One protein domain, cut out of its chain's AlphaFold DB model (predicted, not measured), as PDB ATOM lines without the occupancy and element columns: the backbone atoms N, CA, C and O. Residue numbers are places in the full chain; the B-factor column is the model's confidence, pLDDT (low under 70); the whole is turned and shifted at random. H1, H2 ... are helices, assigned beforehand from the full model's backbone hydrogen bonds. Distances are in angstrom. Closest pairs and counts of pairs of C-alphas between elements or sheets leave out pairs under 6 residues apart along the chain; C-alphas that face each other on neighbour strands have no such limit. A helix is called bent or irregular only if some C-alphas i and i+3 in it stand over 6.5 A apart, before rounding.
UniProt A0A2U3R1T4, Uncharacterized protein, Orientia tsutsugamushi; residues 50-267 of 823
ATOM      1  N   PRO A  50     186.748 139.411  36.610       37.91
ATOM      2  CA  PRO A  50     188.152 139.383  36.167       37.91
ATOM      3  C   PRO A  50     188.578 140.604  35.331       37.91
ATOM      4  O   PRO A  50     189.735 141.018  35.353       37.91
ATOM      5  N   ILE A  51     187.651 141.207  34.577       40.09
ATOM      6  CA  ILE A  51     187.931 142.402  33.762       40.09
ATOM      7  C   ILE A  51     188.089 143.613  34.680       40.09
ATOM      8  O   ILE A  51     189.063 144.356  34.567       40.09
ATOM      9  N   TYR A  52     187.174 143.769  35.637       43.03
ATOM     10  CA  TYR A  52     187.272 144.783  36.683       43.03
ATOM     11  C   TYR A  52     188.589 144.677  37.468       43.03
ATOM     12  O   TYR A  52     189.292 145.676  37.614       43.03
ATOM     13  N   GLU A  53     188.965 143.469  37.901       49.12
ATOM     14  CA  GLU A  53     190.228 143.227  38.607       49.12
ATOM     15  C   GLU A  53     191.440 143.630  37.763       49.12
ATOM     16  O   GLU A  53     192.332 144.291  38.282       49.12
ATOM     17  N   ASN A  54     191.450 143.359  36.454       51.69
ATOM     18  CA  ASN A  54     192.524 143.806  35.560       51.69
ATOM     19  C   ASN A  54     192.603 145.338  35.413       51.69
ATOM     20  O   ASN A  54     193.699 145.902  35.362       51.69
ATOM     21  N   HIS A  55     191.465 146.038  35.371       55.94
ATOM     22  CA  HIS A  55     191.448 147.503  35.276       55.94
ATOM     23  C   HIS A  55     191.848 148.189  36.582       55.94
ATOM     24  O   HIS A  55     192.569 149.186  36.549       55.94
ATOM     25  N   VAL A  56     191.438 147.634  37.720       56.72
ATOM     26  CA  VAL A  56     191.901 148.072  39.041       56.72
ATOM     27  C   VAL A  56     193.379 147.717  39.235       56.72
ATOM     28  O   VAL A  56     194.136 148.524  39.759       56.72
ATOM     29  N   ARG A  57     193.849 146.573  38.726       60.56
ATOM     30  CA  ARG A  57     195.264 146.175  38.775       60.56
ATOM     31  C   ARG A  57     196.175 147.134  38.016       60.56
ATOM     32  O   ARG A  57     197.267 147.416  38.500       60.56
ATOM     33  N   TRP A  58     195.726 147.687  36.886       65.44
ATOM     34  CA  TRP A  58     196.483 148.706  36.145       65.44
ATOM     35  C   TRP A  58     196.835 149.924  37.014       65.44
ATOM     36  O   TRP A  58     197.956 150.419  36.935       65.44
ATOM     37  N   ILE A  59     195.918 150.357  37.888       65.69
ATOM     38  CA  ILE A  59     196.139 151.480  38.816       65.69
ATOM     39  C   ILE A  59     197.345 151.210  39.728       65.69
ATOM     40  O   ILE A  59     198.079 152.129  40.072       65.69
ATOM     41  N   TYR A  60     197.568 149.946  40.093       61.84
ATOM     42  CA  TYR A  60     198.686 149.525  40.938       61.84
ATOM     43  C   TYR A  60     199.974 149.229  40.173       61.84
ATOM     44  O   TYR A  60     201.035 149.173  40.787       61.84
ATOM     45  N   GLN A  61     199.896 149.022  38.859       62.44
ATOM     46  CA  GLN A  61     201.052 148.749  38.004       62.44
ATOM     47  C   GLN A  61     201.729 150.031  37.511       62.44
ATOM     48  O   GLN A  61     202.935 150.033  37.276       62.44
ATOM     49  N   ASP A  62     200.971 151.121  37.365       65.25
ATOM     50  CA  ASP A  62     201.507 152.406  36.923       65.25
ATOM     51  C   ASP A  62     202.105 153.184  38.106       65.25
ATOM     52  O   ASP A  62     201.393 153.704  38.970       65.25
ATOM     53  N   SER A  63     203.437 153.280  38.150       66.31
ATOM     54  CA  SER A  63     204.145 154.020  39.199       66.31
ATOM     55  C   SER A  63     203.757 155.496  39.236       66.31
ATOM     56  O   SER A  63     203.717 156.076  40.316       66.31
ATOM     57  N   THR A  64     203.413 156.093  38.092       69.12
ATOM     58  CA  THR A  64     202.985 157.496  37.994       69.12
ATOM     59  C   THR A  64     201.673 157.715  38.734       69.12
ATOM     60  O   THR A  64     201.526 158.691  39.461       69.12
ATOM     61  N   VAL A  65     200.736 156.771  38.605       71.56
ATOM     62  CA  VAL A  65     199.433 156.830  39.280       71.56
ATOM     63  C   VAL A  65     199.611 156.758  40.793       71.56
ATOM     64  O   VAL A  65     199.071 157.593  41.514       71.56
ATOM     65  N   ILE A  66     200.409 155.805  41.281       75.88
ATOM     66  CA  ILE A  66     200.666 155.654  42.720       75.88
ATOM     67  C   ILE A  66     201.416 156.862  43.289       75.88
ATOM     68  O   ILE A  66     201.062 157.336  44.369       75.88
ATOM     69  N   ILE A  67     202.396 157.400  42.557       74.12
ATOM     70  CA  ILE A  67     203.105 158.627  42.937       74.12
ATOM     71  C   ILE A  67     202.127 159.798  43.056       74.12
ATOM     72  O   ILE A  67     202.103 160.440  44.101       74.12
ATOM     73  N   SER A  68     201.267 160.024  42.061       76.06
ATOM     74  CA  SER A  68     200.260 161.093  42.086       76.06
ATOM     75  C   SER A  68     199.268 160.960  43.240       76.06
ATOM     76  O   SER A  68     198.949 161.941  43.913       76.06
ATOM     77  N   VAL A  69     198.799 159.739  43.511       79.62
ATOM     78  CA  VAL A  69     197.896 159.455  44.633       79.62
ATOM     79  C   VAL A  69     198.564 159.783  45.972       79.62
ATOM     80  O   VAL A  69     197.957 160.421  46.837       79.62
ATOM     81  N   LEU A  70     199.823 159.378  46.150       78.94
ATOM     82  CA  LEU A  70     200.586 159.660  47.366       78.94
ATOM     83  C   LEU A  70     200.941 161.146  47.487       78.94
ATOM     84  O   LEU A  70     200.804 161.701  48.576       78.94
ATOM     85  N   ALA A  71     201.306 161.811  46.391       75.31
ATOM     86  CA  ALA A  71     201.572 163.249  46.341       75.31
ATOM     87  C   ALA A  71     200.343 164.056  46.782       75.31
ATOM     88  O   ALA A  71     200.420 164.920  47.664       75.31
ATOM     89  N   HIS A  72     199.168 163.716  46.244       81.44
ATOM     90  CA  HIS A  72     197.907 164.320  46.658       81.44
ATOM     91  C   HIS A  72     197.589 164.032  48.126       81.44
ATOM     92  O   HIS A  72     197.149 164.934  48.846       81.44
ATOM     93  N   LEU A  73     197.822 162.804  48.598       82.06
ATOM     94  CA  LEU A  73     197.595 162.439  49.994       82.06
ATOM     95  C   LEU A  73     198.500 163.235  50.945       82.06
ATOM     96  O   LEU A  73     198.002 163.775  51.930       82.06
ATOM     97  N   VAL A  74     199.797 163.356  50.647       77.56
ATOM     98  CA  VAL A  74     200.745 164.147  51.451       77.56
ATOM     99  C   VAL A  74     200.328 165.613  51.493       77.56
ATOM    100  O   VAL A  74     200.312 166.222  52.566       77.56
ATOM    101  N   LYS A  75     199.919 166.174  50.349       80.06
ATOM    102  CA  LYS A  75     199.511 167.577  50.256       80.06
ATOM    103  C   LYS A  75     198.215 167.873  51.012       80.06
ATOM    104  O   LYS A  75     198.131 168.876  51.719       80.06
ATOM    105  N   THR A  76     197.196 167.036  50.828       80.75
ATOM    106  CA  THR A  76     195.825 167.303  51.299       80.75
ATOM    107  C   THR A  76     195.506 166.676  52.650       80.75
ATOM    108  O   THR A  76     194.567 167.114  53.313       80.75
ATOM    109  N   LYS A  77     196.266 165.657  53.067       82.50
ATOM    110  CA  LYS A  77     196.019 164.848  54.272       82.50
ATOM    111  C   LYS A  77     194.611 164.238  54.284       82.50
ATOM    112  O   LYS A  77     193.988 164.105  55.337       82.50
ATOM    113  N   ASN A  78     194.095 163.890  53.102       82.44
ATOM    114  CA  ASN A  78     192.754 163.341  52.928       82.44
ATOM    115  C   ASN A  78     192.616 161.975  53.635       82.44
ATOM    116  O   ASN A  78     193.241 160.987  53.247       82.44
ATOM    117  N   SER A  79     191.772 161.915  54.669       80.44
ATOM    118  CA  SER A  79     191.607 160.722  55.508       80.44
ATOM    119  C   SER A  79     190.950 159.546  54.789       80.44
ATOM    120  O   SER A  79     191.272 158.400  55.082       80.44
ATOM    121  N   GLU A  80     190.030 159.816  53.864       81.25
ATOM    122  CA  GLU A  80     189.360 158.784  53.072       81.25
ATOM    123  C   GLU A  80     190.351 158.134  52.103       81.25
ATOM    124  O   GLU A  80     190.479 156.912  52.070       81.25
ATOM    125  N   LEU A  81     191.141 158.948  51.397       82.69
ATOM    126  CA  LEU A  81     192.191 158.450  50.512       82.69
ATOM    127  C   LEU A  81     193.233 157.621  51.280       82.69
ATOM    128  O   LEU A  81     193.618 156.551  50.815       82.69
ATOM    129  N   SER A  82     193.627 158.064  52.482       81.25
ATOM    130  CA  SER A  82     194.511 157.296  53.375       81.25
ATOM    131  C   SER A  82     193.940 155.910  53.683       81.25
ATOM    132  O   SER A  82     194.648 154.916  53.567       81.25
ATOM    133  N   GLN A  83     192.649 155.821  54.024       82.56
ATOM    134  CA  GLN A  83     191.990 154.549  54.339       82.56
ATOM    135  C   GLN A  83     191.935 153.606  53.133       82.56
ATOM    136  O   GLN A  83     192.152 152.403  53.290       82.56
ATOM    137  N   ILE A  84     191.681 154.137  51.933       79.00
ATOM    138  CA  ILE A  84     191.670 153.327  50.710       79.00
ATOM    139  C   ILE A  84     193.076 152.775  50.451       79.00
ATOM    140  O   ILE A  84     193.217 151.565  50.299       79.00
ATOM    141  N   ILE A  85     194.117 153.614  50.485       77.75
ATOM    142  CA  ILE A  85     195.508 153.171  50.292       77.75
ATOM    143  C   ILE A  85     195.901 152.113  51.329       77.75
ATOM    144  O   ILE A  85     196.458 151.080  50.969       77.75
ATOM    145  N   GLU A  86     195.563 152.328  52.602       78.69
ATOM    146  CA  GLU A  86     195.815 151.361  53.677       78.69
ATOM    147  C   GLU A  86     195.144 150.013  53.399       78.69
ATOM    148  O   GLU A  86     195.762 148.965  53.583       78.69
ATOM    149  N   SER A  87     193.904 150.019  52.901       76.38
ATOM    150  CA  SER A  87     193.191 148.787  52.547       76.38
ATOM    151  C   SER A  87     193.778 148.066  51.329       76.38
ATOM    152  O   SER A  87     193.615 146.856  51.199       76.38
ATOM    153  N   GLN A  88     194.471 148.796  50.448       76.00
ATOM    154  CA  GLN A  88     195.002 148.302  49.173       76.00
ATOM    155  C   GLN A  88     196.523 148.121  49.176       76.00
ATOM    156  O   GLN A  88     197.121 147.795  48.152       76.00
ATOM    157  N   ILE A  89     197.160 148.280  50.333       75.69
ATOM    158  CA  ILE A  89     198.614 148.253  50.493       75.69
ATOM    159  C   ILE A  89     199.270 146.985  49.936       75.69
ATOM    160  O   ILE A  89     200.329 147.057  49.318       75.69
ATOM    161  N   HIS A  90     198.625 145.828  50.104       73.69
ATOM    162  CA  HIS A  90     199.117 144.558  49.581       73.69
ATOM    163  C   HIS A  90     199.132 144.561  48.044       73.69
ATOM    164  O   HIS A  90     200.143 144.210  47.439       73.69
ATOM    165  N   ASN A  91     198.065 145.068  47.418       69.62
ATOM    166  CA  ASN A  91     197.956 145.190  45.964       69.62
ATOM    167  C   ASN A  91     198.960 146.198  45.396       69.62
ATOM    168  O   ASN A  91     199.587 145.918  44.372       69.62
ATOM    169  N   ILE A  92     199.153 147.332  46.076       70.38
ATOM    170  CA  ILE A  92     200.168 148.332  45.724       70.38
ATOM    171  C   ILE A  92     201.560 147.690  45.789       70.38
ATOM    172  O   ILE A  92     202.306 147.755  44.817       70.38
ATOM    173  N   LYS A  93     201.893 147.010  46.892       71.25
ATOM    174  CA  LYS A  93     203.211 146.392  47.096       71.25
ATOM    175  C   LYS A  93     203.521 145.297  46.072       71.25
ATOM    176  O   LYS A  93     204.650 145.210  45.605       71.25
ATOM    177  N   GLN A  94     202.544 144.458  45.729       69.50
ATOM    178  CA  GLN A  94     202.749 143.343  44.796       69.50
ATOM    179  C   GLN A  94     202.856 143.770  43.327       69.50
ATOM    180  O   GLN A  94     203.470 143.056  42.529       69.50
ATOM    181  N   ASN A  95     202.216 144.880  42.945       61.78
ATOM    182  CA  ASN A  95     202.081 145.269  41.540       61.78
ATOM    183  C   ASN A  95     202.883 146.525  41.165       61.78
ATOM    184  O   ASN A  95     203.213 146.680  39.989       61.78
ATOM    185  N   CYS A  96     203.237 147.389  42.121       64.38
ATOM    186  CA  CYS A  96     204.008 148.596  41.843       64.38
ATOM    187  C   CYS A  96     205.511 148.293  41.867       64.38
ATOM    188  O   CYS A  96     206.125 148.168  42.927       64.38
ATOM    189  N   VAL A  97     206.124 148.232  40.684       64.25
ATOM    190  CA  VAL A  97     207.562 147.942  40.515       64.25
ATOM    191  C   VAL A  97     208.452 148.984  41.212       64.25
ATOM    192  O   VAL A  97     209.541 148.660  41.672       64.25
ATOM    193  N   ALA A  98     207.976 150.227  41.340       68.81
ATOM    194  CA  ALA A  98     208.709 151.331  41.961       68.81
ATOM    195  C   ALA A  98     208.437 151.500  43.470       68.81
ATOM    196  O   ALA A  98     208.897 152.479  44.055       68.81
ATOM    197  N   PHE A  99     207.694 150.589  44.114       73.12
ATOM    198  CA  PHE A  99     207.249 150.772  45.500       73.12
ATOM    199  C   PHE A  99     208.409 150.984  46.486       73.12
ATOM    200  O   PHE A  99     208.349 151.905  47.295       73.12
ATOM    201  N   GLU A 100     209.489 150.197  46.394       73.94
ATOM    202  CA  GLU A 100     210.674 150.384  47.251       73.94
ATOM    203  C   GLU A 100     211.290 151.785  47.055       73.94
ATOM    204  O   GLU A 100     211.552 152.477  48.035       73.94
ATOM    205  N   SER A 101     211.425 152.255  45.808       72.94
ATOM    206  CA  SER A 101     211.960 153.591  45.489       72.94
ATOM    207  C   SER A 101     211.073 154.740  45.987       72.94
ATOM    208  O   SER A 101     211.582 155.786  46.393       72.94
ATOM    209  N   ILE A 102     209.749 154.554  46.000       73.44
ATOM    210  CA  ILE A 102     208.797 155.522  46.567       73.44
ATOM    211  C   ILE A 102     209.004 155.640  48.086       73.44
ATOM    212  O   ILE A 102     209.093 156.750  48.612       73.44
ATOM    213  N   ILE A 103     209.141 154.508  48.788       77.25
ATOM    214  CA  ILE A 103     209.415 154.490  50.233       77.25
ATOM    215  C   ILE A 103     210.777 155.127  50.548       77.25
ATOM    216  O   ILE A 103     210.866 155.925  51.481       77.25
ATOM    217  N   GLU A 104     211.818 154.834  49.759       74.69
ATOM    218  CA  GLU A 104     213.142 155.466  49.893       74.69
ATOM    219  C   GLU A 104     213.062 156.999  49.772       74.69
ATOM    220  O   GLU A 104     213.623 157.716  50.604       74.69
ATOM    221  N   SER A 105     212.304 157.505  48.794       73.38
ATOM    222  CA  SER A 105     212.124 158.947  48.570       73.38
ATOM    223  C   SER A 105     211.389 159.617  49.741       73.38
ATOM    224  O   SER A 105     211.829 160.639  50.269       73.38
ATOM    225  N   MET A 106     210.314 158.992  50.239       75.75
ATOM    226  CA  MET A 106     209.571 159.486  51.404       75.75
ATOM    227  C   MET A 106     210.422 159.526  52.684       75.75
ATOM    228  O   MET A 106     210.296 160.471  53.466       75.75
ATOM    229  N   LEU A 107     211.303 158.541  52.900       75.25
ATOM    230  CA  LEU A 107     212.239 158.524  54.034       75.25
ATOM    231  C   LEU A 107     213.217 159.701  53.987       75.25
ATOM    232  O   LEU A 107     213.470 160.337  55.009       75.25
ATOM    233  N   ILE A 108     213.752 160.011  52.808       71.75
ATOM    234  CA  ILE A 108     214.686 161.126  52.633       71.75
ATOM    235  C   ILE A 108     213.980 162.459  52.827       71.75
ATOM    236  O   ILE A 108     214.499 163.320  53.538       71.75
ATOM    237  N   ARG A 109     212.760 162.613  52.305       72.25
ATOM    238  CA  ARG A 109     211.970 163.822  52.539       72.25
ATOM    239  C   ARG A 109     211.647 164.024  54.017       72.25
ATOM    240  O   ARG A 109     211.813 165.132  54.521       72.25
ATOM    241  N   ALA A 110     211.248 162.968  54.728       73.31
ATOM    242  CA  ALA A 110     211.064 163.020  56.181       73.31
ATOM    243  C   ALA A 110     212.365 163.383  56.918       73.31
ATOM    244  O   ALA A 110     212.331 163.929  58.016       73.31
ATOM    245  N   ASN A 111     213.522 163.113  56.324       70.19
ATOM    246  CA  ASN A 111     214.807 163.429  56.927       70.19
ATOM    247  C   ASN A 111     215.252 164.888  56.697       70.19
ATOM    248  O   ASN A 111     215.878 165.475  57.576       70.19
ATOM    249  N   VAL A 112     214.916 165.477  55.542       64.81
ATOM    250  CA  VAL A 112     215.346 166.833  55.134       64.81
ATOM    251  C   VAL A 112     214.291 167.909  55.447       64.81
ATOM    252  O   VAL A 112     214.637 169.069  55.671       64.81
ATOM    253  N   ASN A 113     213.000 167.564  55.496       63.59
ATOM    254  CA  ASN A 113     211.927 168.539  55.712       63.59
ATOM    255  C   ASN A 113     211.781 168.925  57.198       63.59
ATOM    256  O   ASN A 113     211.368 168.115  58.029       63.59
ATOM    257  N   LEU A 114     212.044 170.196  57.520       56.66
ATOM    258  CA  LEU A 114     211.930 170.761  58.873       56.66
ATOM    259  C   LEU A 114     210.487 171.137  59.274       56.66
ATOM    260  O   LEU A 114     210.248 171.533  60.416       56.66
ATOM    261  N   ASN A 115     209.502 171.021  58.371       66.69
ATOM    262  CA  ASN A 115     208.097 171.242  58.711       66.69
ATOM    263  C   ASN A 115     207.543 170.068  59.535       66.69
ATOM    264  O   ASN A 115     207.093 169.063  58.985       66.69
ATOM    265  N   LEU A 116     207.521 170.238  60.860       63.44
ATOM    266  CA  LEU A 116     207.073 169.245  61.846       63.44
ATOM    267  C   LEU A 116     205.723 168.580  61.511       63.44
ATOM    268  O   LEU A 116     205.580 167.373  61.684       63.44
ATOM    269  N   VAL A 117     204.733 169.324  60.999       66.81
ATOM    270  CA  VAL A 117     203.379 168.784  60.750       66.81
ATOM    271  C   VAL A 117     203.333 167.912  59.492       66.81
ATOM    272  O   VAL A 117     202.592 166.933  59.423       66.81
ATOM    273  N   GLU A 118     204.078 168.291  58.459       69.38
ATOM    274  CA  GLU A 118     204.208 167.498  57.232       69.38
ATOM    275  C   GLU A 118     205.073 166.260  57.484       69.38
ATOM    276  O   GLU A 118     204.704 165.155  57.093       69.38
ATOM    277  N   ASN A 119     206.153 166.429  58.248       71.44
ATOM    278  CA  ASN A 119     207.045 165.360  58.677       71.44
ATOM    279  C   ASN A 119     206.304 164.278  59.475       71.44
ATOM    280  O   ASN A 119     206.345 163.104  59.117       71.44
ATOM    281  N   GLN A 120     205.523 164.681  60.483       78.00
ATOM    282  CA  GLN A 120     204.716 163.760  61.286       78.00
ATOM    283  C   GLN A 120     203.727 162.957  60.430       78.00
ATOM    284  O   GLN A 120     203.529 161.761  60.663       78.00
ATOM    285  N   PHE A 121     203.119 163.589  59.422       79.81
ATOM    286  CA  PHE A 121     202.216 162.906  58.500       79.81
ATOM    287  C   PHE A 121     202.958 161.891  57.622       79.81
ATOM    288  O   PHE A 121     202.523 160.745  57.536       79.81
ATOM    289  N   ILE A 122     204.090 162.278  57.019       78.44
ATOM    290  CA  ILE A 122     204.908 161.390  56.177       78.44
ATOM    291  C   ILE A 122     205.399 160.185  56.986       78.44
ATOM    292  O   ILE A 122     205.289 159.057  56.517       78.44
ATOM    293  N   VAL A 123     205.873 160.398  58.217       79.06
ATOM    294  CA  VAL A 123     206.301 159.313  59.111       79.06
ATOM    295  C   VAL A 123     205.139 158.376  59.448       79.06
ATOM    296  O   VAL A 123     205.294 157.159  59.370       79.06
ATOM    297  N   THR A 124     203.959 158.920  59.759       81.31
ATOM    298  CA  THR A 124     202.756 158.108  60.014       81.31
ATOM    299  C   THR A 124     202.370 157.293  58.779       81.31
ATOM    300  O   THR A 124     201.987 156.132  58.888       81.31
ATOM    301  N   LEU A 125     202.477 157.882  57.588       80.44
ATOM    302  CA  LEU A 125     202.191 157.199  56.333       80.44
ATOM    303  C   LEU A 125     203.223 156.092  56.056       80.44
ATOM    304  O   LEU A 125     202.833 154.985  55.701       80.44
ATOM    305  N   LEU A 126     204.513 156.337  56.303       80.88
ATOM    306  CA  LEU A 126     205.584 155.335  56.213       80.88
ATOM    307  C   LEU A 126     205.369 154.154  57.170       80.88
ATOM    308  O   LEU A 126     205.523 153.007  56.751       80.88
ATOM    309  N   GLU A 127     204.963 154.414  58.420       78.81
ATOM    310  CA  GLU A 127     204.616 153.360  59.389       78.81
ATOM    311  C   GLU A 127     203.522 152.433  58.857       78.81
ATOM    312  O   GLU A 127     203.550 151.227  59.104       78.81
ATOM    313  N   LYS A 128     202.556 152.992  58.125       77.44
ATOM    314  CA  LYS A 128     201.460 152.220  57.543       77.44
ATOM    315  C   LYS A 128     201.877 151.500  56.270       77.44
ATOM    316  O   LYS A 128     201.492 150.350  56.096       77.44
ATOM    317  N   LEU A 129     202.655 152.154  55.404       72.44
ATOM    318  CA  LEU A 129     202.990 151.671  54.062       72.44
ATOM    319  C   LEU A 129     204.101 150.614  54.021       72.44
ATOM    320  O   LEU A 129     204.110 149.778  53.119       72.44
ATOM    321  N   ALA A 130     205.056 150.641  54.952       65.75
ATOM    322  CA  ALA A 130     206.330 149.952  54.742       65.75
ATOM    323  C   ALA A 130     206.871 149.087  55.899       65.75
ATOM    324  O   ALA A 130     208.089 148.917  55.953       65.75
ATOM    325  N   PRO A 131     206.060 148.452  56.775       63.06
ATOM    326  CA  PRO A 131     206.601 147.754  57.948       63.06
ATOM    327  C   PRO A 131     207.638 146.662  57.607       63.06
ATOM    328  O   PRO A 131     208.611 146.508  58.330       63.06
ATOM    329  N   PHE A 132     207.494 145.969  56.469       55.31
ATOM    330  CA  PHE A 132     208.454 144.947  56.003       55.31
ATOM    331  C   PHE A 132     209.431 145.440  54.923       55.31
ATOM    332  O   PHE A 132     210.438 144.800  54.649       55.31
ATOM    333  N   THR A 133     209.122 146.554  54.254       65.44
ATOM    334  CA  THR A 133     209.944 147.073  53.146       65.44
ATOM    335  C   THR A 133     211.133 147.879  53.664       65.44
ATOM    336  O   THR A 133     212.194 147.870  53.046       65.44
ATOM    337  N   LEU A 134     210.984 148.525  54.826       67.50
ATOM    338  CA  LEU A 134     212.068 149.250  55.490       67.50
ATOM    339  C   LEU A 134     213.266 148.338  55.794       67.50
ATOM    340  O   LEU A 134     214.405 148.738  55.580       67.50
ATOM    341  N   GLU A 135     213.014 147.087  56.190       64.19
ATOM    342  CA  GLU A 135     214.070 146.111  56.466       64.19
ATOM    343  C   GLU A 135     214.934 145.819  55.235       64.19
ATOM    344  O   GLU A 135     216.157 145.942  55.290       64.19
ATOM    345  N   ASN A 136     214.293 145.551  54.097       65.75
ATOM    346  CA  ASN A 136     214.985 145.314  52.833       65.75
ATOM    347  C   ASN A 136     215.780 146.539  52.360       65.75
ATOM    348  O   ASN A 136     216.883 146.379  51.836       65.75
ATOM    349  N   ILE A 137     215.237 147.751  52.532       68.50
ATOM    350  CA  ILE A 137     215.902 149.004  52.136       68.50
ATOM    351  C   ILE A 137     217.196 149.206  52.935       68.50
ATOM    352  O   ILE A 137     218.218 149.587  52.361       68.50
ATOM    353  N   PHE A 138     217.175 148.923  54.240       68.75
ATOM    354  CA  PHE A 138     218.362 149.058  55.084       68.75
ATOM    355  C   PHE A 138     219.390 147.930  54.877       68.75
ATOM    356  O   PHE A 138     220.584 148.191  55.011       68.75
ATOM    357  N   ASP A 139     218.963 146.723  54.485       61.25
ATOM    358  CA  ASP A 139     219.839 145.545  54.351       61.25
ATOM    359  C   ASP A 139     220.475 145.347  52.965       61.25
ATOM    360  O   ASP A 139     221.600 144.851  52.864       61.25
ATOM    361  N   LYS A 140     219.778 145.700  51.872       58.00
ATOM    362  CA  LYS A 140     220.199 145.366  50.491       58.00
ATOM    363  C   LYS A 140     221.506 146.037  50.043       58.00
ATOM    364  O   LYS A 140     222.049 145.665  49.007       58.00
ATOM    365  N   LYS A 141     222.043 147.014  50.780       56.16
ATOM    366  CA  LYS A 141     223.138 147.885  50.305       56.16
ATOM    367  C   LYS A 141     224.422 147.719  51.119       56.16
ATOM    368  O   LYS A 141     224.949 148.676  51.676       56.16
ATOM    369  N   LYS A 142     224.952 146.488  51.142       46.12
ATOM    370  CA  LYS A 142     226.218 146.112  51.816       46.12
ATOM    371  C   LYS A 142     227.459 146.898  51.356       46.12
ATOM    372  O   LYS A 142     228.435 146.939  52.095       46.12
ATOM    373  N   GLU A 143     227.442 147.520  50.178       46.97
ATOM    374  CA  GLU A 143     228.590 148.289  49.658       46.97
ATOM    375  C   GLU A 143     228.784 149.661  50.322       46.97
ATOM    376  O   GLU A 143     229.830 150.287  50.149       46.97
ATOM    377  N   TYR A 144     227.817 150.135  51.112       50.84
ATOM    378  CA  TYR A 144     227.889 151.448  51.742       50.84
ATOM    379  C   TYR A 144     227.455 151.347  53.205       50.84
ATOM    380  O   TYR A 144     226.265 151.367  53.503       50.84
ATOM    381  N   CYS A 145     228.412 151.296  54.134       47.94
ATOM    382  CA  CYS A 145     228.152 151.730  55.506       47.94
ATOM    383  C   CYS A 145     227.592 153.169  55.434       47.94
ATOM    384  O   CYS A 145     228.326 154.079  55.053       47.94
ATOM    385  N   SER A 146     226.331 153.491  55.706       63.56
ATOM    386  CA  SER A 146     225.172 152.714  56.166       63.56
ATOM    387  C   SER A 146     224.005 153.691  56.007       63.56
ATOM    388  O   SER A 146     223.937 154.697  56.712       63.56
ATOM    389  N   PHE A 147     223.105 153.469  55.044       70.00
ATOM    390  CA  PHE A 147     221.962 154.370  54.805       70.00
ATOM    391  C   PHE A 147     221.137 154.603  56.088       70.00
ATOM    392  O   PHE A 147     220.682 155.715  56.355       70.00
ATOM    393  N   LEU A 148     221.052 153.573  56.937       74.44
ATOM    394  CA  LEU A 148     220.496 153.633  58.288       74.44
ATOM    395  C   LEU A 148     221.234 154.628  59.202       74.44
ATOM    396  O   LEU A 148     220.587 155.447  59.850       74.44
ATOM    397  N   ASP A 149     222.569 154.617  59.224       73.69
ATOM    398  CA  ASP A 149     223.363 155.525  60.062       73.69
ATOM    399  C   ASP A 149     223.255 156.975  59.587       73.69
ATOM    400  O   ASP A 149     223.259 157.890  60.408       73.69
ATOM    401  N   TYR A 150     223.093 157.199  58.279       74.38
ATOM    402  CA  TYR A 150     222.785 158.525  57.741       74.38
ATOM    403  C   TYR A 150     221.423 159.036  58.223       74.38
ATOM    404  O   TYR A 150     221.332 160.164  58.713       74.38
ATOM    405  N   ILE A 151     220.368 158.217  58.108       76.56
ATOM    406  CA  ILE A 151     219.032 158.590  58.593       76.56
ATOM    407  C   ILE A 151     219.068 158.847  60.103       76.56
ATOM    408  O   ILE A 151     218.509 159.840  60.559       76.56
ATOM    409  N   LEU A 152     219.768 158.010  60.875       79.31
ATOM    410  CA  LEU A 152     219.918 158.190  62.318       79.31
ATOM    411  C   LEU A 152     220.651 159.485  62.665       79.31
ATOM    412  O   LEU A 152     220.114 160.299  63.414       79.31
ATOM    413  N   ALA A 153     221.844 159.703  62.110       75.94
ATOM    414  CA  ALA A 153     222.643 160.892  62.397       75.94
ATOM    415  C   ALA A 153     221.880 162.181  62.052       75.94
ATOM    416  O   ALA A 153     221.862 163.117  62.849       75.94
ATOM    417  N   SER A 154     221.181 162.193  60.916       74.56
ATOM    418  CA  SER A 154     220.375 163.332  60.476       74.56
ATOM    419  C   SER A 154     219.126 163.533  61.342       74.56
ATOM    420  O   SER A 154     218.810 164.662  61.714       74.56
ATOM    421  N   ALA A 155     218.439 162.461  61.756       80.25
ATOM    422  CA  ALA A 155     217.308 162.561  62.681       80.25
ATOM    423  C   ALA A 155     217.730 163.127  64.049       80.25
ATOM    424  O   ALA A 155     217.003 163.939  64.627       80.25
ATOM    425  N   PHE A 156     218.908 162.748  64.558       82.94
ATOM    426  CA  PHE A 156     219.472 163.315  65.787       82.94
ATOM    427  C   PHE A 156     219.889 164.783  65.624       82.94
ATOM    428  O   PHE A 156     219.558 165.596  66.489       82.94
ATOM    429  N   GLU A 157     220.557 165.132  64.520       77.69
ATOM    430  CA  GLU A 157     220.971 166.506  64.208       77.69
ATOM    431  C   GLU A 157     219.760 167.447  64.094       77.69
ATOM    432  O   GLU A 157     219.727 168.503  64.728       77.69
ATOM    433  N   ASN A 158     218.717 167.012  63.379       75.88
ATOM    434  CA  ASN A 158     217.480 167.770  63.178       75.88
ATOM    435  C   ASN A 158     216.488 167.662  64.348       75.88
ATOM    436  O   ASN A 158     215.425 168.283  64.312       75.88
ATOM    437  N   LYS A 159     216.805 166.873  65.385       79.94
ATOM    438  CA  LYS A 159     215.908 166.563  66.515       79.94
ATOM    439  C   LYS A 159     214.528 166.056  66.069       79.94
ATOM    440  O   LYS A 159     213.512 166.354  66.700       79.94
ATOM    441  N   ASN A 160     214.493 165.279  64.986       81.31
ATOM    442  CA  ASN A 160     213.277 164.709  64.421       81.31
ATOM    443  C   ASN A 160     212.851 163.479  65.235       81.31
ATOM    444  O   ASN A 160     213.367 162.372  65.056       81.31
ATOM    445  N   LYS A 161     211.914 163.686  66.161       84.38
ATOM    446  CA  LYS A 161     211.449 162.649  67.084       84.38
ATOM    447  C   LYS A 161     210.665 161.563  66.353       84.38
ATOM    448  O   LYS A 161     210.797 160.387  66.675       84.38
ATOM    449  N   GLU A 162     209.844 161.960  65.394       83.88
ATOM    450  CA  GLU A 162     208.939 161.101  64.643       83.88
ATOM    451  C   GLU A 162     209.734 160.094  63.807       83.88
ATOM    452  O   GLU A 162     209.537 158.885  63.944       83.88
ATOM    453  N   LEU A 163     210.696 160.573  63.017       82.38
ATOM    454  CA  LEU A 163     211.560 159.719  62.202       82.38
ATOM    455  C   LEU A 163     212.416 158.792  63.070       82.38
ATOM    456  O   LEU A 163     212.543 157.604  62.774       82.38
ATOM    457  N   LEU A 164     212.945 159.305  64.186       85.50
ATOM    458  CA  LEU A 164     213.708 158.496  65.131       85.50
ATOM    459  C   LEU A 164     212.843 157.380  65.747       85.50
ATOM    460  O   LEU A 164     213.298 156.243  65.865       85.50
ATOM    461  N   SER A 165     211.581 157.679  66.080       84.81
ATOM    462  CA  SER A 165     210.609 156.688  66.556       84.81
ATOM    463  C   SER A 165     210.415 155.562  65.551       84.81
ATOM    464  O   SER A 165     210.461 154.393  65.928       84.81
ATOM    465  N   LEU A 166     210.194 155.913  64.281       83.44
ATOM    466  CA  LEU A 166     209.975 154.958  63.198       83.44
ATOM    467  C   LEU A 166     211.181 154.024  63.042       83.44
ATOM    468  O   LEU A 166     211.015 152.806  62.973       83.44
ATOM    469  N   VAL A 167     212.390 154.587  63.018       82.19
ATOM    470  CA  VAL A 167     213.623 153.827  62.788       82.19
ATOM    471  C   VAL A 167     213.951 152.915  63.972       82.19
ATOM    472  O   VAL A 167     214.190 151.726  63.774       82.19
ATOM    473  N   ILE A 168     213.899 153.424  65.210       82.62
ATOM    474  CA  ILE A 168     214.180 152.615  66.407       82.62
ATOM    475  C   ILE A 168     213.155 151.484  66.549       82.62
ATOM    476  O   ILE A 168     213.537 150.343  66.802       82.62
ATOM    477  N   LYS A 169     211.862 151.774  66.358       81.44
ATOM    478  CA  LYS A 169     210.782 150.786  66.509       81.44
ATOM    479  C   LYS A 169     210.934 149.601  65.555       81.44
ATOM    480  O   LYS A 169     210.677 148.476  65.968       81.44
ATOM    481  N   ASN A 170     211.356 149.846  64.314       75.81
ATOM    482  CA  ASN A 170     211.460 148.798  63.297       75.81
ATOM    483  C   ASN A 170     212.857 148.155  63.215       75.81
ATOM    484  O   ASN A 170     212.962 147.013  62.783       75.81
ATOM    485  N   HIS A 171     213.928 148.840  63.646       76.88
ATOM    486  CA  HIS A 171     215.312 148.382  63.427       76.88
ATOM    487  C   HIS A 171     216.214 148.426  64.663       76.88
ATOM    488  O   HIS A 171     217.433 148.410  64.527       76.88
ATOM    489  N   SER A 172     215.655 148.420  65.878       78.25
ATOM    490  CA  SER A 172     216.451 148.459  67.119       78.25
ATOM    491  C   SER A 172     217.545 147.386  67.234       78.25
ATOM    492  O   SER A 172     218.482 147.557  68.002       78.25
ATOM    493  N   GLU A 173     217.431 146.262  66.525       77.62
ATOM    494  CA  GLU A 173     218.419 145.174  66.535       77.62
ATOM    495  C   GLU A 173     219.651 145.459  65.671       77.62
ATOM    496  O   GLU A 173     220.721 144.920  65.935       77.62
ATOM    497  N   LYS A 174     219.516 146.330  64.666       76.44
ATOM    498  CA  LYS A 174     220.587 146.693  63.725       76.44
ATOM    499  C   LYS A 174     221.280 148.005  64.103       76.44
ATOM    500  O   LYS A 174     222.246 148.400  63.460       76.44
ATOM    501  N   ILE A 175     220.791 148.678  65.145       79.88
ATOM    502  CA  ILE A 175     221.288 149.972  65.611       79.88
ATOM    503  C   ILE A 175     222.173 149.757  66.834       79.88
ATOM    504  O   ILE A 175     221.757 149.151  67.821       79.88
ATOM    505  N   ASN A 176     223.378 150.324  66.807       85.56
ATOM    506  CA  ASN A 176     224.221 150.394  67.991       85.56
ATOM    507  C   ASN A 176     223.627 151.401  68.996       85.56
ATOM    508  O   ASN A 176     223.746 152.616  68.825       85.56
ATOM    509  N   MET A 177     222.985 150.888  70.048       88.94
ATOM    510  CA  MET A 177     222.281 151.719  71.033       88.94
ATOM    511  C   MET A 177     223.210 152.575  71.890       88.94
ATOM    512  O   MET A 177     222.824 153.677  72.278       88.94
ATOM    513  N   ASP A 178     224.445 152.133  72.120       88.62
ATOM    514  CA  ASP A 178     225.452 152.932  72.822       88.62
ATOM    515  C   ASP A 178     225.841 154.166  71.993       88.62
ATOM    516  O   ASP A 178     225.949 155.273  72.523       88.62
ATOM    517  N   MET A 179     225.987 153.997  70.673       85.56
ATOM    518  CA  MET A 179     226.240 155.096  69.733       85.56
ATOM    519  C   MET A 179     225.037 156.039  69.620       85.56
ATOM    520  O   MET A 179     225.213 157.256  69.630       85.56
ATOM    521  N   ALA A 180     223.816 155.504  69.565       87.44
ATOM    522  CA  ALA A 180     222.599 156.314  69.533       87.44
ATOM    523  C   ALA A 180     222.416 157.139  70.824       87.44
ATOM    524  O   ALA A 180     222.023 158.306  70.765       87.44
ATOM    525  N   LEU A 181     222.755 156.571  71.989       90.25
ATOM    526  CA  LEU A 181     222.773 157.296  73.261       90.25
ATOM    527  C   LEU A 181     223.809 158.429  73.256       90.25
ATOM    528  O   LEU A 181     223.504 159.542  73.690       90.25
ATOM    529  N   ASP A 182     225.011 158.167  72.737       86.19
ATOM    530  CA  ASP A 182     226.063 159.178  72.599       86.19
ATOM    531  C   ASP A 182     225.604 160.333  71.691       86.19
ATOM    532  O   ASP A 182     225.737 161.500  72.062       86.19
ATOM    533  N   MET A 183     224.966 160.032  70.551       86.12
ATOM    534  CA  MET A 183     224.368 161.042  69.664       86.12
ATOM    535  C   MET A 183     223.281 161.868  70.367       86.12
ATOM    536  O   MET A 183     223.274 163.095  70.245       86.12
ATOM    537  N   ALA A 184     222.393 161.230  71.136       88.50
ATOM    538  CA  ALA A 184     221.335 161.922  71.876       88.50
ATOM    539  C   ALA A 184     221.901 162.958  72.865       88.50
ATOM    540  O   ALA A 184     221.353 164.058  73.007       88.50
ATOM    541  N   VAL A 185     223.013 162.621  73.530       86.75
ATOM    542  CA  VAL A 185     223.726 163.529  74.437       86.75
ATOM    543  C   VAL A 185     224.432 164.633  73.653       86.75
ATOM    544  O   VAL A 185     224.241 165.803  73.978       86.75
ATOM    545  N   GLN A 186     225.189 164.295  72.603       83.81
ATOM    546  CA  GLN A 186     225.951 165.265  71.806       83.81
ATOM    547  C   GLN A 186     225.055 166.333  71.157       83.81
ATOM    548  O   GLN A 186     225.379 167.520  71.225       83.81
ATOM    549  N   TYR A 187     223.898 165.943  70.608       83.06
ATOM    550  CA  TYR A 187     222.933 166.860  69.986       83.06
ATOM    551  C   TYR A 187     221.942 167.506  70.977       83.06
ATOM    552  O   TYR A 187     221.046 168.255  70.574       83.06
ATOM    553  N   ASN A 188     222.095 167.267  72.286       85.38
ATOM    554  CA  ASN A 188     221.197 167.767  73.333       85.38
ATOM    555  C   ASN A 188     219.715 167.465  73.016       85.38
ATOM    556  O   ASN A 188     218.868 168.368  72.946       85.38
ATOM    557  N   PHE A 189     219.412 166.190  72.758       88.38
ATOM    558  CA  PHE A 189     218.086 165.714  72.365       88.38
ATOM    559  C   PHE A 189     217.470 164.816  73.447       88.38
ATOM    560  O   PHE A 189     217.332 163.606  73.303       88.38
ATOM    561  N   SER A 190     217.086 165.434  74.566       88.06
ATOM    562  CA  SER A 190     216.606 164.723  75.765       88.06
ATOM    563  C   SER A 190     215.440 163.754  75.526       88.06
ATOM    564  O   SER A 190     215.406 162.686  76.132       88.06
ATOM    565  N   SER A 191     214.504 164.076  74.628       87.50
ATOM    566  CA  SER A 191     213.363 163.201  74.338       87.50
ATOM    567  C   SER A 191     213.744 161.920  73.603       87.50
ATOM    568  O   SER A 191     213.004 160.949  73.717       87.50
ATOM    569  N   ALA A 192     214.872 161.892  72.887       87.81
ATOM    570  CA  ALA A 192     215.352 160.679  72.231       87.81
ATOM    571  C   ALA A 192     215.822 159.624  73.237       87.81
ATOM    572  O   ALA A 192     215.610 158.439  73.010       87.81
ATOM    573  N   ILE A 193     216.385 160.039  74.378       88.38
ATOM    574  CA  ILE A 193     216.864 159.116  75.423       88.38
ATOM    575  C   ILE A 193     215.733 158.203  75.902       88.38
ATOM    576  O   ILE A 193     215.929 157.001  76.036       88.38
ATOM    577  N   ALA A 194     214.533 158.758  76.088       84.44
ATOM    578  CA  ALA A 194     213.360 157.998  76.514       84.44
ATOM    579  C   ALA A 194     212.858 156.984  75.464       84.44
ATOM    580  O   ALA A 194     212.054 156.119  75.796       84.44
ATOM    581  N   MET A 195     213.291 157.106  74.207       85.81
ATOM    582  CA  MET A 195     212.871 156.250  73.091       85.81
ATOM    583  C   MET A 195     213.851 155.102  72.840       85.81
ATOM    584  O   MET A 195     213.502 154.145  72.153       85.81
ATOM    585  N   LEU A 196     215.068 155.189  73.384       89.19
ATOM    586  CA  LEU A 196     216.080 154.151  73.237       89.19
ATOM    587  C   LEU A 196     215.757 152.952  74.152       89.19
ATOM    588  O   LEU A 196     215.479 153.166  75.340       89.19
ATOM    589  N   PRO A 197     215.823 151.704  73.648       87.12
ATOM    590  CA  PRO A 197     215.678 150.495  74.458       87.12
ATOM    591  C   PRO A 197     216.792 150.409  75.506       87.12
ATOM    592  O   PRO A 197     217.954 150.160  75.186       87.12
ATOM    593  N   GLN A 198     216.443 150.661  76.767       84.25
ATOM    594  CA  GLN A 198     217.415 150.786  77.860       84.25
ATOM    595  C   GLN A 198     218.123 149.466  78.183       84.25
ATOM    596  O   GLN A 198     219.264 149.467  78.630       84.25
ATOM    597  N   ASP A 199     217.460 148.342  77.927       85.25
ATOM    598  CA  ASP A 199     217.983 146.983  78.075       85.25
ATOM    599  C   ASP A 199     219.118 146.660  77.091       85.25
ATOM    600  O   ASP A 199     219.945 145.794  77.373       85.25
ATOM    601  N   LYS A 200     219.193 147.382  75.966       87.00
ATOM    602  CA  LYS A 200     220.226 147.222  74.931       87.00
ATOM    603  C   LYS A 200     221.416 148.175  75.098       87.00
ATOM    604  O   LYS A 200     222.342 148.123  74.294       87.00
ATOM    605  N   ILE A 201     221.395 149.045  76.111       89.06
ATOM    606  CA  ILE A 201     222.456 150.020  76.393       89.06
ATOM    607  C   ILE A 201     223.413 149.453  77.441       89.06
ATOM    608  O   ILE A 201     223.001 148.977  78.503       89.06
ATOM    609  N   THR A 202     224.717 149.550  77.191       90.62
ATOM    610  CA  THR A 202     225.714 149.087  78.157       90.62
ATOM    611  C   THR A 202     225.816 150.025  79.361       90.62
ATOM    612  O   THR A 202     225.696 151.250  79.268       90.62
ATOM    613  N   LYS A 203     226.134 149.462  80.535       90.00
ATOM    614  CA  LYS A 203     226.401 150.253  81.753       90.00
ATOM    615  C   LYS A 203     227.524 151.275  81.543       90.00
ATOM    616  O   LYS A 203     227.475 152.374  82.101       90.00
ATOM    617  N   THR A 204     228.520 150.925  80.727       92.12
ATOM    618  CA  THR A 204     229.640 151.800  80.367       92.12
ATOM    619  C   THR A 204     229.158 153.015  79.579       92.12
ATOM    620  O   THR A 204     229.477 154.144  79.955       92.12
ATOM    621  N   ALA A 205     228.336 152.810  78.545       90.19
ATOM    622  CA  ALA A 205     227.764 153.899  77.760       90.19
ATOM    623  C   ALA A 205     226.843 154.797  78.597       90.19
ATOM    624  O   ALA A 205     226.950 156.020  78.524       90.19
ATOM    625  N   MET A 206     226.017 154.213  79.471       90.38
ATOM    626  CA  MET A 206     225.162 154.971  80.393       90.38
ATOM    627  C   MET A 206     225.980 155.867  81.338       90.38
ATOM    628  O   MET A 206     225.678 157.048  81.522       90.38
ATOM    629  N   THR A 207     227.063 155.328  81.905       89.56
ATOM    630  CA  THR A 207     227.959 156.080  82.798       89.56
ATOM    631  C   THR A 207     228.638 157.231  82.057       89.56
ATOM    632  O   THR A 207     228.688 158.354  82.567       89.56
ATOM    633  N   LYS A 208     229.104 156.973  80.828       90.38
ATOM    634  CA  LYS A 208     229.688 157.987  79.947       90.38
ATOM    635  C   LYS A 208     228.679 159.097  79.625       90.38
ATOM    636  O   LYS A 208     228.990 160.264  79.830       90.38
ATOM    637  N   ALA A 209     227.456 158.753  79.222       88.56
ATOM    638  CA  ALA A 209     226.400 159.714  78.894       88.56
ATOM    639  C   ALA A 209     226.032 160.626  80.081       88.56
ATOM    640  O   ALA A 209     225.830 161.836  79.923       88.56
ATOM    641  N   ILE A 210     225.992 160.078  81.302       88.00
ATOM    642  CA  ILE A 210     225.779 160.860  82.529       88.00
ATOM    643  C   ILE A 210     226.949 161.820  82.783       88.00
ATOM    644  O   ILE A 210     226.725 162.984  83.122       88.00
ATOM    645  N   ALA A 211     228.192 161.359  82.625       86.38
ATOM    646  CA  ALA A 211     229.372 162.204  82.790       86.38
ATOM    647  C   ALA A 211     229.409 163.332  81.743       86.38
ATOM    648  O   ALA A 211     229.618 164.495  82.093       86.38
ATOM    649  N   ASP A 212     229.119 163.007  80.484       85.56
ATOM    650  CA  ASP A 212     229.117 163.950  79.368       85.56
ATOM    651  C   ASP A 212     227.994 164.982  79.482       85.56
ATOM    652  O   ASP A 212     228.247 166.175  79.324       85.56
ATOM    653  N   SER A 213     226.777 164.576  79.855       85.88
ATOM    654  CA  SER A 213     225.670 165.520  80.078       85.88
ATOM    655  C   SER A 213     225.948 166.503  81.223       85.88
ATOM    656  O   SER A 213     225.601 167.682  81.111       85.88
ATOM    657  N   LYS A 214     226.624 166.055  82.295       83.44
ATOM    658  CA  LYS A 214     227.092 166.912  83.400       83.44
ATOM    659  C   LYS A 214     228.190 167.872  82.953       83.44
ATOM    660  O   LYS A 214     228.092 169.063  83.238       83.44
ATOM    661  N   ARG A 215     229.198 167.370  82.232       82.69
ATOM    662  CA  ARG A 215     230.303 168.169  81.678       82.69
ATOM    663  C   ARG A 215     229.794 169.266  80.738       82.69
ATOM    664  O   ARG A 215     230.230 170.405  80.847       82.69
ATOM    665  N   LEU A 216     228.837 168.936  79.870       80.75
ATOM    666  CA  LEU A 216     228.253 169.853  78.882       80.75
ATOM    667  C   LEU A 216     227.131 170.743  79.439       80.75
ATOM    668  O   LEU A 216     226.655 171.640  78.745       80.75
ATOM    669  N   ASN A 217     226.725 170.533  80.695       82.56
ATOM    670  CA  ASN A 217     225.649 171.271  81.361       82.56
ATOM    671  C   ASN A 217     224.278 171.154  80.647       82.56
ATOM    672  O   ASN A 217     223.485 172.096  80.608       82.56
ATOM    673  N   TYR A 218     223.967 169.981  80.084       86.38
ATOM    674  CA  TYR A 218     222.690 169.704  79.412       86.38
ATOM    675  C   TYR A 218     221.630 169.209  80.405       86.38
ATOM    676  O   TYR A 218     221.367 168.014  80.526       86.38
ATOM    677  N   ALA A 219     220.991 170.144  81.116       81.94
ATOM    678  CA  ALA A 219     220.056 169.844  82.206       81.94
ATOM    679  C   ALA A 219     218.886 168.918  81.807       81.94
ATOM    680  O   ALA A 219     218.522 168.025  82.571       81.94
ATOM    681  N   ALA A 220     218.312 169.093  80.611       83.81
ATOM    682  CA  ALA A 220     217.208 168.257  80.130       83.81
ATOM    683  C   ALA A 220     217.650 166.812  79.830       83.81
ATOM    684  O   ALA A 220     216.940 165.866  80.166       83.81
ATOM    685  N   VAL A 221     218.836 166.639  79.238       85.69
ATOM    686  CA  VAL A 221     219.449 165.330  78.953       85.69
ATOM    687  C   VAL A 221     219.816 164.628  80.255       85.69
ATOM    688  O   VAL A 221     219.448 163.478  80.451       85.69
ATOM    689  N   ALA A 222     220.465 165.331  81.185       84.75
ATOM    690  CA  ALA A 222     220.820 164.765  82.481       84.75
ATOM    691  C   ALA A 222     219.584 164.313  83.262       84.75
ATOM    692  O   ALA A 222     219.581 163.210  83.802       84.75
ATOM    693  N   LYS A 223     218.507 165.111  83.242       87.00
ATOM    694  CA  LYS A 223     217.225 164.731  83.842       87.00
ATOM    695  C   LYS A 223     216.646 163.471  83.194       87.00
ATOM    696  O   LYS A 223     216.166 162.602  83.913       87.00
ATOM    697  N   ALA A 224     216.708 163.358  81.865       86.81
ATOM    698  CA  ALA A 224     216.272 162.161  81.142       86.81
ATOM    699  C   ALA A 224     217.125 160.917  81.470       86.81
ATOM    700  O   ALA A 224     216.604 159.809  81.450       86.81
ATOM    701  N   LEU A 225     218.394 161.103  81.849       87.12
ATOM    702  CA  LEU A 225     219.298 160.056  82.347       87.12
ATOM    703  C   LEU A 225     219.188 159.818  83.869       87.12
ATOM    704  O   LEU A 225     220.007 159.104  84.444       87.12
ATOM    705  N   GLY A 226     218.218 160.438  84.550       82.62
ATOM    706  CA  GLY A 226     218.004 160.269  85.992       82.62
ATOM    707  C   GLY A 226     218.991 161.026  86.891       82.62
ATOM    708  O   GLY A 226     219.152 160.673  88.056       82.62
ATOM    709  N   CYS A 227     219.658 162.064  86.382       80.69
ATOM    710  CA  CYS A 227     220.620 162.887  87.118       80.69
ATOM    711  C   CYS A 227     220.218 164.369  87.159       80.69
ATOM    712  O   CYS A 227     219.690 164.923  86.197       80.69
ATOM    713  N   THR A 228     220.547 165.057  88.252       73.88
ATOM    714  CA  THR A 228     220.280 166.497  88.419       73.88
ATOM    715  C   THR A 228     221.578 167.298  88.307       73.88
ATOM    716  O   THR A 228     222.586 166.926  88.909       73.88
ATOM    717  N   ILE A 229     221.571 168.400  87.548       74.44
ATOM    718  CA  ILE A 229     222.714 169.320  87.419       74.44
ATOM    719  C   ILE A 229     222.363 170.646  88.096       74.44
ATOM    720  O   ILE A 229     221.352 171.263  87.766       74.44
ATOM    721  N   ASN A 230     223.227 171.111  88.999       61.28
ATOM    722  CA  ASN A 230     223.161 172.466  89.543       61.28
ATOM    723  C   ASN A 230     223.938 173.413  88.615       61.28
ATOM    724  O   ASN A 230     225.168 173.404  88.585       61.28
ATOM    725  N   VAL A 231     223.211 174.198  87.822       55.22
ATOM    726  CA  VAL A 231     223.741 175.071  86.761       55.22
ATOM    727  C   VAL A 231     224.642 176.163  87.360       55.22
ATOM    728  O   VAL A 231     224.143 177.093  87.989       55.22
ATOM    729  N   LYS A 232     225.971 176.078  87.170       54.09
ATOM    730  CA  LYS A 232     226.916 177.146  87.581       54.09
ATOM    731  C   LYS A 232     228.010 177.528  86.563       54.09
ATOM    732  O   LYS A 232     228.756 178.460  86.843       54.09
ATOM    733  N   LYS A 233     228.125 176.898  85.384       55.44
ATOM    734  CA  LYS A 233     229.143 177.268  84.366       55.44
ATOM    735  C   LYS A 233     228.605 177.283  82.929       55.44
ATOM    736  O   LYS A 233     227.696 176.525  82.598       55.44
ATOM    737  N   LYS A 234     229.186 178.158  82.088       52.66
ATOM    738  CA  LYS A 234     228.963 178.212  80.628       52.66
ATOM    739  C   LYS A 234     229.324 176.861  79.998       52.66
ATOM    740  O   LYS A 234     230.349 176.290  80.354       52.66
ATOM    741  N   SER A 235     228.475 176.378  79.092       55.75
ATOM    742  CA  SER A 235     228.669 175.126  78.353       55.75
ATOM    743  C   SER A 235     229.917 175.196  77.473       55.75
ATOM    744  O   SER A 235     230.054 176.132  76.683       55.75
ATOM    745  N   GLU A 236     230.792 174.200  77.570       56.00
ATOM    746  CA  GLU A 236     231.823 173.956  76.559       56.00
ATOM    747  C   GLU A 236     231.169 173.353  75.305       56.00
ATOM    748  O   GLU A 236     230.313 172.474  75.400       56.00
ATOM    749  N   THR A 237     231.541 173.838  74.120       51.72
ATOM    750  CA  THR A 237     231.103 173.262  72.841       51.72
ATOM    751  C   THR A 237     231.855 171.965  72.569       51.72
ATOM    752  O   THR A 237     233.070 171.986  72.377       51.72
ATOM    753  N   LEU A 238     231.139 170.841  72.509       52.56
ATOM    754  CA  LEU A 238     231.703 169.582  72.031       52.56
ATOM    755  C   LEU A 238     231.783 169.605  70.496       52.56
ATOM    756  O   LEU A 238     230.790 169.905  69.829       52.56
ATOM    757  N   HIS A 239     232.931 169.244  69.920       54.25
ATOM    758  CA  HIS A 239     232.981 168.866  68.508       54.25
ATOM    759  C   HIS A 239     232.268 167.520  68.341       54.25
ATOM    760  O   HIS A 239     232.700 166.508  68.888       54.25
ATOM    761  N   THR A 240     231.152 167.513  67.612       55.94
ATOM    762  CA  THR A 240     230.370 166.301  67.352       55.94
ATOM    763  C   THR A 240     231.138 165.382  66.403       55.94
ATOM    764  O   THR A 240     231.347 165.737  65.241       55.94
ATOM    765  N   GLN A 241     231.524 164.190  66.861       60.91
ATOM    766  CA  GLN A 241     232.198 163.185  66.021       60.91
ATOM    767  C   GLN A 241     231.275 162.577  64.947       60.91
ATOM    768  O   GLN A 241     231.743 161.943  64.010       60.91
ATOM    769  N   TYR A 242     229.963 162.808  65.072       65.50
ATOM    770  CA  TYR A 242     228.909 162.268  64.209       65.50
ATOM    771  C   TYR A 242     228.346 163.288  63.210       65.50
ATOM    772  O   TYR A 242     227.217 163.136  62.745       65.50
ATOM    773  N   LYS A 243     229.092 164.360  62.918       60.91
ATOM    774  CA  LYS A 243     228.621 165.401  62.001       60.91
ATOM    775  C   LYS A 243     228.602 164.867  60.573       60.91
ATOM    776  O   LYS A 243     229.639 164.444  60.061       60.91
ATOM    777  N   ILE A 244     227.446 164.929  59.920       61.03
ATOM    778  CA  ILE A 244     227.338 164.580  58.505       61.03
ATOM    779  C   ILE A 244     228.099 165.644  57.712       61.03
ATOM    780  O   ILE A 244     227.795 166.836  57.772       61.03
ATOM    781  N   THR A 245     229.132 165.239  56.972       59.78
ATOM    782  CA  THR A 245     229.847 166.188  56.111       59.78
ATOM    783  C   THR A 245     228.951 166.606  54.947       59.78
ATOM    784  O   THR A 245     228.210 165.794  54.391       59.78
ATOM    785  N   SER A 246     229.069 167.853  54.493       56.16
ATOM    786  CA  SER A 246     228.369 168.347  53.296       56.16
ATOM    787  C   SER A 246     228.635 167.480  52.055       56.16
ATOM    788  O   SER A 246     227.759 167.325  51.209       56.16
ATOM    789  N   LYS A 247     229.804 166.828  51.979       56.16
ATOM    790  CA  LYS A 247     230.158 165.854  50.933       56.16
ATOM    791  C   LYS A 247     229.405 164.520  51.069       56.16
ATOM    792  O   LYS A 247     229.010 163.961  50.051       56.16
ATOM    793  N   GLN A 248     229.193 164.014  52.287       61.00
ATOM    794  CA  GLN A 248     228.362 162.824  52.535       61.00
ATOM    795  C   GLN A 248     226.889 163.108  52.234       61.00
ATOM    796  O   GLN A 248     226.259 162.320  51.534       61.00
ATOM    797  N   HIS A 249     226.377 164.259  52.677       60.53
ATOM    798  CA  HIS A 249     225.017 164.699  52.371       60.53
ATOM    799  C   HIS A 249     224.806 164.834  50.855       60.53
ATOM    800  O   HIS A 249     223.921 164.195  50.299       60.53
ATOM    801  N   ALA A 250     225.695 165.548  50.152       59.31
ATOM    802  CA  ALA A 250     225.613 165.705  48.700       59.31
ATOM    803  C   ALA A 250     225.736 164.378  47.931       59.31
ATOM    804  O   ALA A 250     225.115 164.233  46.885       59.31
ATOM    805  N   LYS A 251     226.519 163.404  48.417       61.09
ATOM    806  CA  LYS A 251     226.662 162.084  47.775       61.09
ATOM    807  C   LYS A 251     225.404 161.223  47.927       61.09
ATOM    808  O   LYS A 251     225.093 160.472  47.013       61.09
ATOM    809  N   ILE A 252     224.694 161.336  49.051       57.53
ATOM    810  CA  ILE A 252     223.450 160.597  49.313       57.53
ATOM    811  C   ILE A 252     222.263 161.255  48.597       57.53
ATOM    812  O   ILE A 252     221.477 160.548  47.976       57.53
ATOM    813  N   VAL A 253     222.186 162.592  48.599       53.94
ATOM    814  CA  VAL A 253     221.175 163.356  47.843       53.94
ATOM    815  C   VAL A 253     221.327 163.110  46.335       53.94
ATOM    816  O   VAL A 253     220.387 162.632  45.713       53.94
ATOM    817  N   LYS A 254     222.541 163.251  45.769       54.44
ATOM    818  CA  LYS A 254     222.816 162.947  44.346       54.44
ATOM    819  C   LYS A 254     222.561 161.493  43.938       54.44
ATOM    820  O   LYS A 254     222.478 161.207  42.751       54.44
ATOM    821  N   TRP A 255     222.550 160.559  44.888       51.56
ATOM    822  CA  TRP A 255     222.334 159.139  44.608       51.56
ATOM    823  C   TRP A 255     220.837 158.782  44.569       51.56
ATOM    824  O   TRP A 255     220.453 157.876  43.833       51.56
ATOM    825  N   VAL A 256     219.992 159.510  45.309       49.78
ATOM    826  CA  VAL A 256     218.523 159.377  45.231       49.78
ATOM    827  C   VAL A 256     217.910 160.278  44.169       49.78
ATOM    828  O   VAL A 256     216.835 159.961  43.664       49.78
ATOM    829  N   ASP A 257     218.652 161.288  43.715       42.56
ATOM    830  CA  ASP A 257     218.415 161.968  42.445       42.56
ATOM    831  C   ASP A 257     218.599 161.009  41.249       42.56
ATOM    832  O   ASP A 257     219.516 161.096  40.437       42.56
ATOM    833  N   LYS A 258     217.613 160.140  41.038       46.81
ATOM    834  CA  LYS A 258     216.808 160.380  39.848       46.81
ATOM    835  C   LYS A 258     215.942 161.588  40.203       46.81
ATOM    836  O   LYS A 258     214.869 161.380  40.760       46.81
ATOM    837  N   GLU A 259     216.418 162.807  39.906       42.62
ATOM    838  CA  GLU A 259     215.746 164.110  40.163       42.62
ATOM    839  C   GLU A 259     214.225 164.058  39.883       42.62
ATOM    840  O   GLU A 259     213.418 164.722  40.516       42.62
ATOM    841  N   VAL A 260     213.807 163.163  38.987       46.25
ATOM    842  CA  VAL A 260     212.433 162.888  38.567       46.25
ATOM    843  C   VAL A 260     211.475 162.374  39.670       46.25
ATOM    844  O   VAL A 260     210.280 162.623  39.554       46.25
ATOM    845  N   LEU A 261     211.917 161.647  40.709       49.59
ATOM    846  CA  LEU A 261     211.001 160.985  41.674       49.59
ATOM    847  C   LEU A 261     210.697 161.810  42.939       49.59
ATOM    848  O   LEU A 261     209.537 161.838  43.358       49.59
ATOM    849  N   ASP A 262     211.691 162.489  43.524       47.38
ATOM    850  CA  ASP A 262     211.467 163.391  44.669       47.38
ATOM    851  C   ASP A 262     210.695 164.642  44.211       47.38
ATOM    852  O   ASP A 262     209.712 165.035  44.842       47.38
ATOM    853  N   ASP A 263     211.020 165.192  43.033       50.84
ATOM    854  CA  ASP A 263     210.240 166.294  42.465       50.84
ATOM    855  C   ASP A 263     208.803 165.862  42.145       50.84
ATOM    856  O   ASP A 263     207.874 166.595  42.466       50.84
ATOM    857  N   ALA A 264     208.552 164.665  41.601       50.97
ATOM    858  CA  ALA A 264     207.191 164.231  41.255       50.97
ATOM    859  C   ALA A 264     206.279 163.943  42.468       50.97
ATOM    860  O   ALA A 264     205.080 164.198  42.397       50.97
ATOM    861  N   LEU A 265     206.813 163.437  43.588       54.53
ATOM    862  CA  LEU A 265     206.030 163.177  44.810       54.53
ATOM    863  C   LEU A 265     205.627 164.463  45.551       54.53
ATOM    864  O   LEU A 265     204.637 164.463  46.287       54.53
ATOM    865  N   PHE A 266     206.388 165.550  45.386       54.56
ATOM    866  CA  PHE A 266     206.217 166.777  46.174       54.56
ATOM    867  C   PHE A 266     205.944 168.044  45.336       54.56
ATOM    868  O   PHE A 266     205.573 169.073  45.911       54.56
ATOM    869  N   SER A 267     206.017 167.980  43.999       53.34
ATOM    870  CA  SER A 267     205.508 169.003  43.068       53.34
ATOM    871  C   SER A 267     204.036 168.743  42.732       53.34
ATOM    872  O   SER A 267     203.662 168.363  41.630       53.34
TER     873      SER A 267
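Overview. This is residues 50 to 267 of the 823 residues of an uncharacterized protein of Orientia tsutsugamushi (UniProt A0A2U3R1T4). Helix pairs stack one after another into a rod, a short solenoid with H2, H4, H7, H9 and H11 in one row and H3, H5, H8, H10 and H12 in the other. The bundle H4, H5, H7, H8, up and down, makes its middle; residues 50 to 55 of H1 stick out at one end of the rod, H6 lies across one end of the bundle, touching H4 and H8, and after a long link H13 and H14 fold back, H14 packing on H2 and H4. The printed part has 218 residues with fourteen named helices, H1 to H14 in chain order, and no named strand; the class is all helix. It is only just compact, close to loose, with a radius of gyration of the C-alphas of 20.0 A and spans of 73 by 34 by 29 A.

Along the chain. H3, residues 79 to 95, is the longest helix by residues, 23.3 A from first to last C-alpha; it is irregular, with C-alphas 87 and 90 7.9 A apart and a kink of 62 degrees near residue 88. H1, residues 50 to 61, begins at C-alpha 50 (188.152, 139.383, 36.167). H2 is residues 63 to 76, 19.8 A; H4 99 to 112, 20.4 A; H5 116 to 129, 19.6 A; H6 133 to 139; H7 147 to 157; H8 161 to 171; H9 177 to 186; H10 190 to 193; H11 203 to 215, 18.3 A; H12 219 to 224; H13 246 to 256. H14, residues 259 to 266, ends at C-alpha 266 (206.217, 166.777, 46.174).

Arrangement. H3 forms a hairpin with H2, which it only just touches, with 3 pairs of C-alphas within 8 A; the closest are Leu 73 and Leu 81, 6.7 A. H1 touches H3 at Gln 61 and Asn 95, 5.1 A, with residues 57 to 61 alone. H4 and H5, a hairpin, touch at Ala 110 and Asn 119, 5.3 A, at a shallow tilt of 24 degrees, opposite ways. H5 touches H8 at Gln 120 and Glu 162, 6.0 A. H7 and H8, a hairpin, touch at Ala 155 and Leu 164, 6.0 A. H6 touches H4 about perpendicular, 77 degrees, at Glu 100 and Thr 133, 6.8 A, with residues 100 to 104 of H4 alone. H9 touches H7 at Phe 156 and Ala 184, 6.5 A, and H11 at Asp 178 and Ala 205, 5.5 A. H10 touches H12 at Ser 190 and Val 221, 4.3 A. H14 touches H2 at Ala 71 and Leu 265, 4.7 A; H13 and H7 are near each other. Every O i to N i+4 pair is within hydrogen-bond range in H2, H4 to H9 and H11 to H13, against 6 of 8 in H1, 11 of 13 in H3 and 3 of 4 in H14; H10 is too short for one.

Size, cuts and confidence. The C-alphas farthest apart, of Ile 51 and Lys 232, are 75.0 A apart. The printed part has no cut; the H12 to H13 link, residues 225 to 245, is long. Mean pLDDT of the printed part is 72.2, with 83 residues under 70, among them 50 to 64 and 230 to 267.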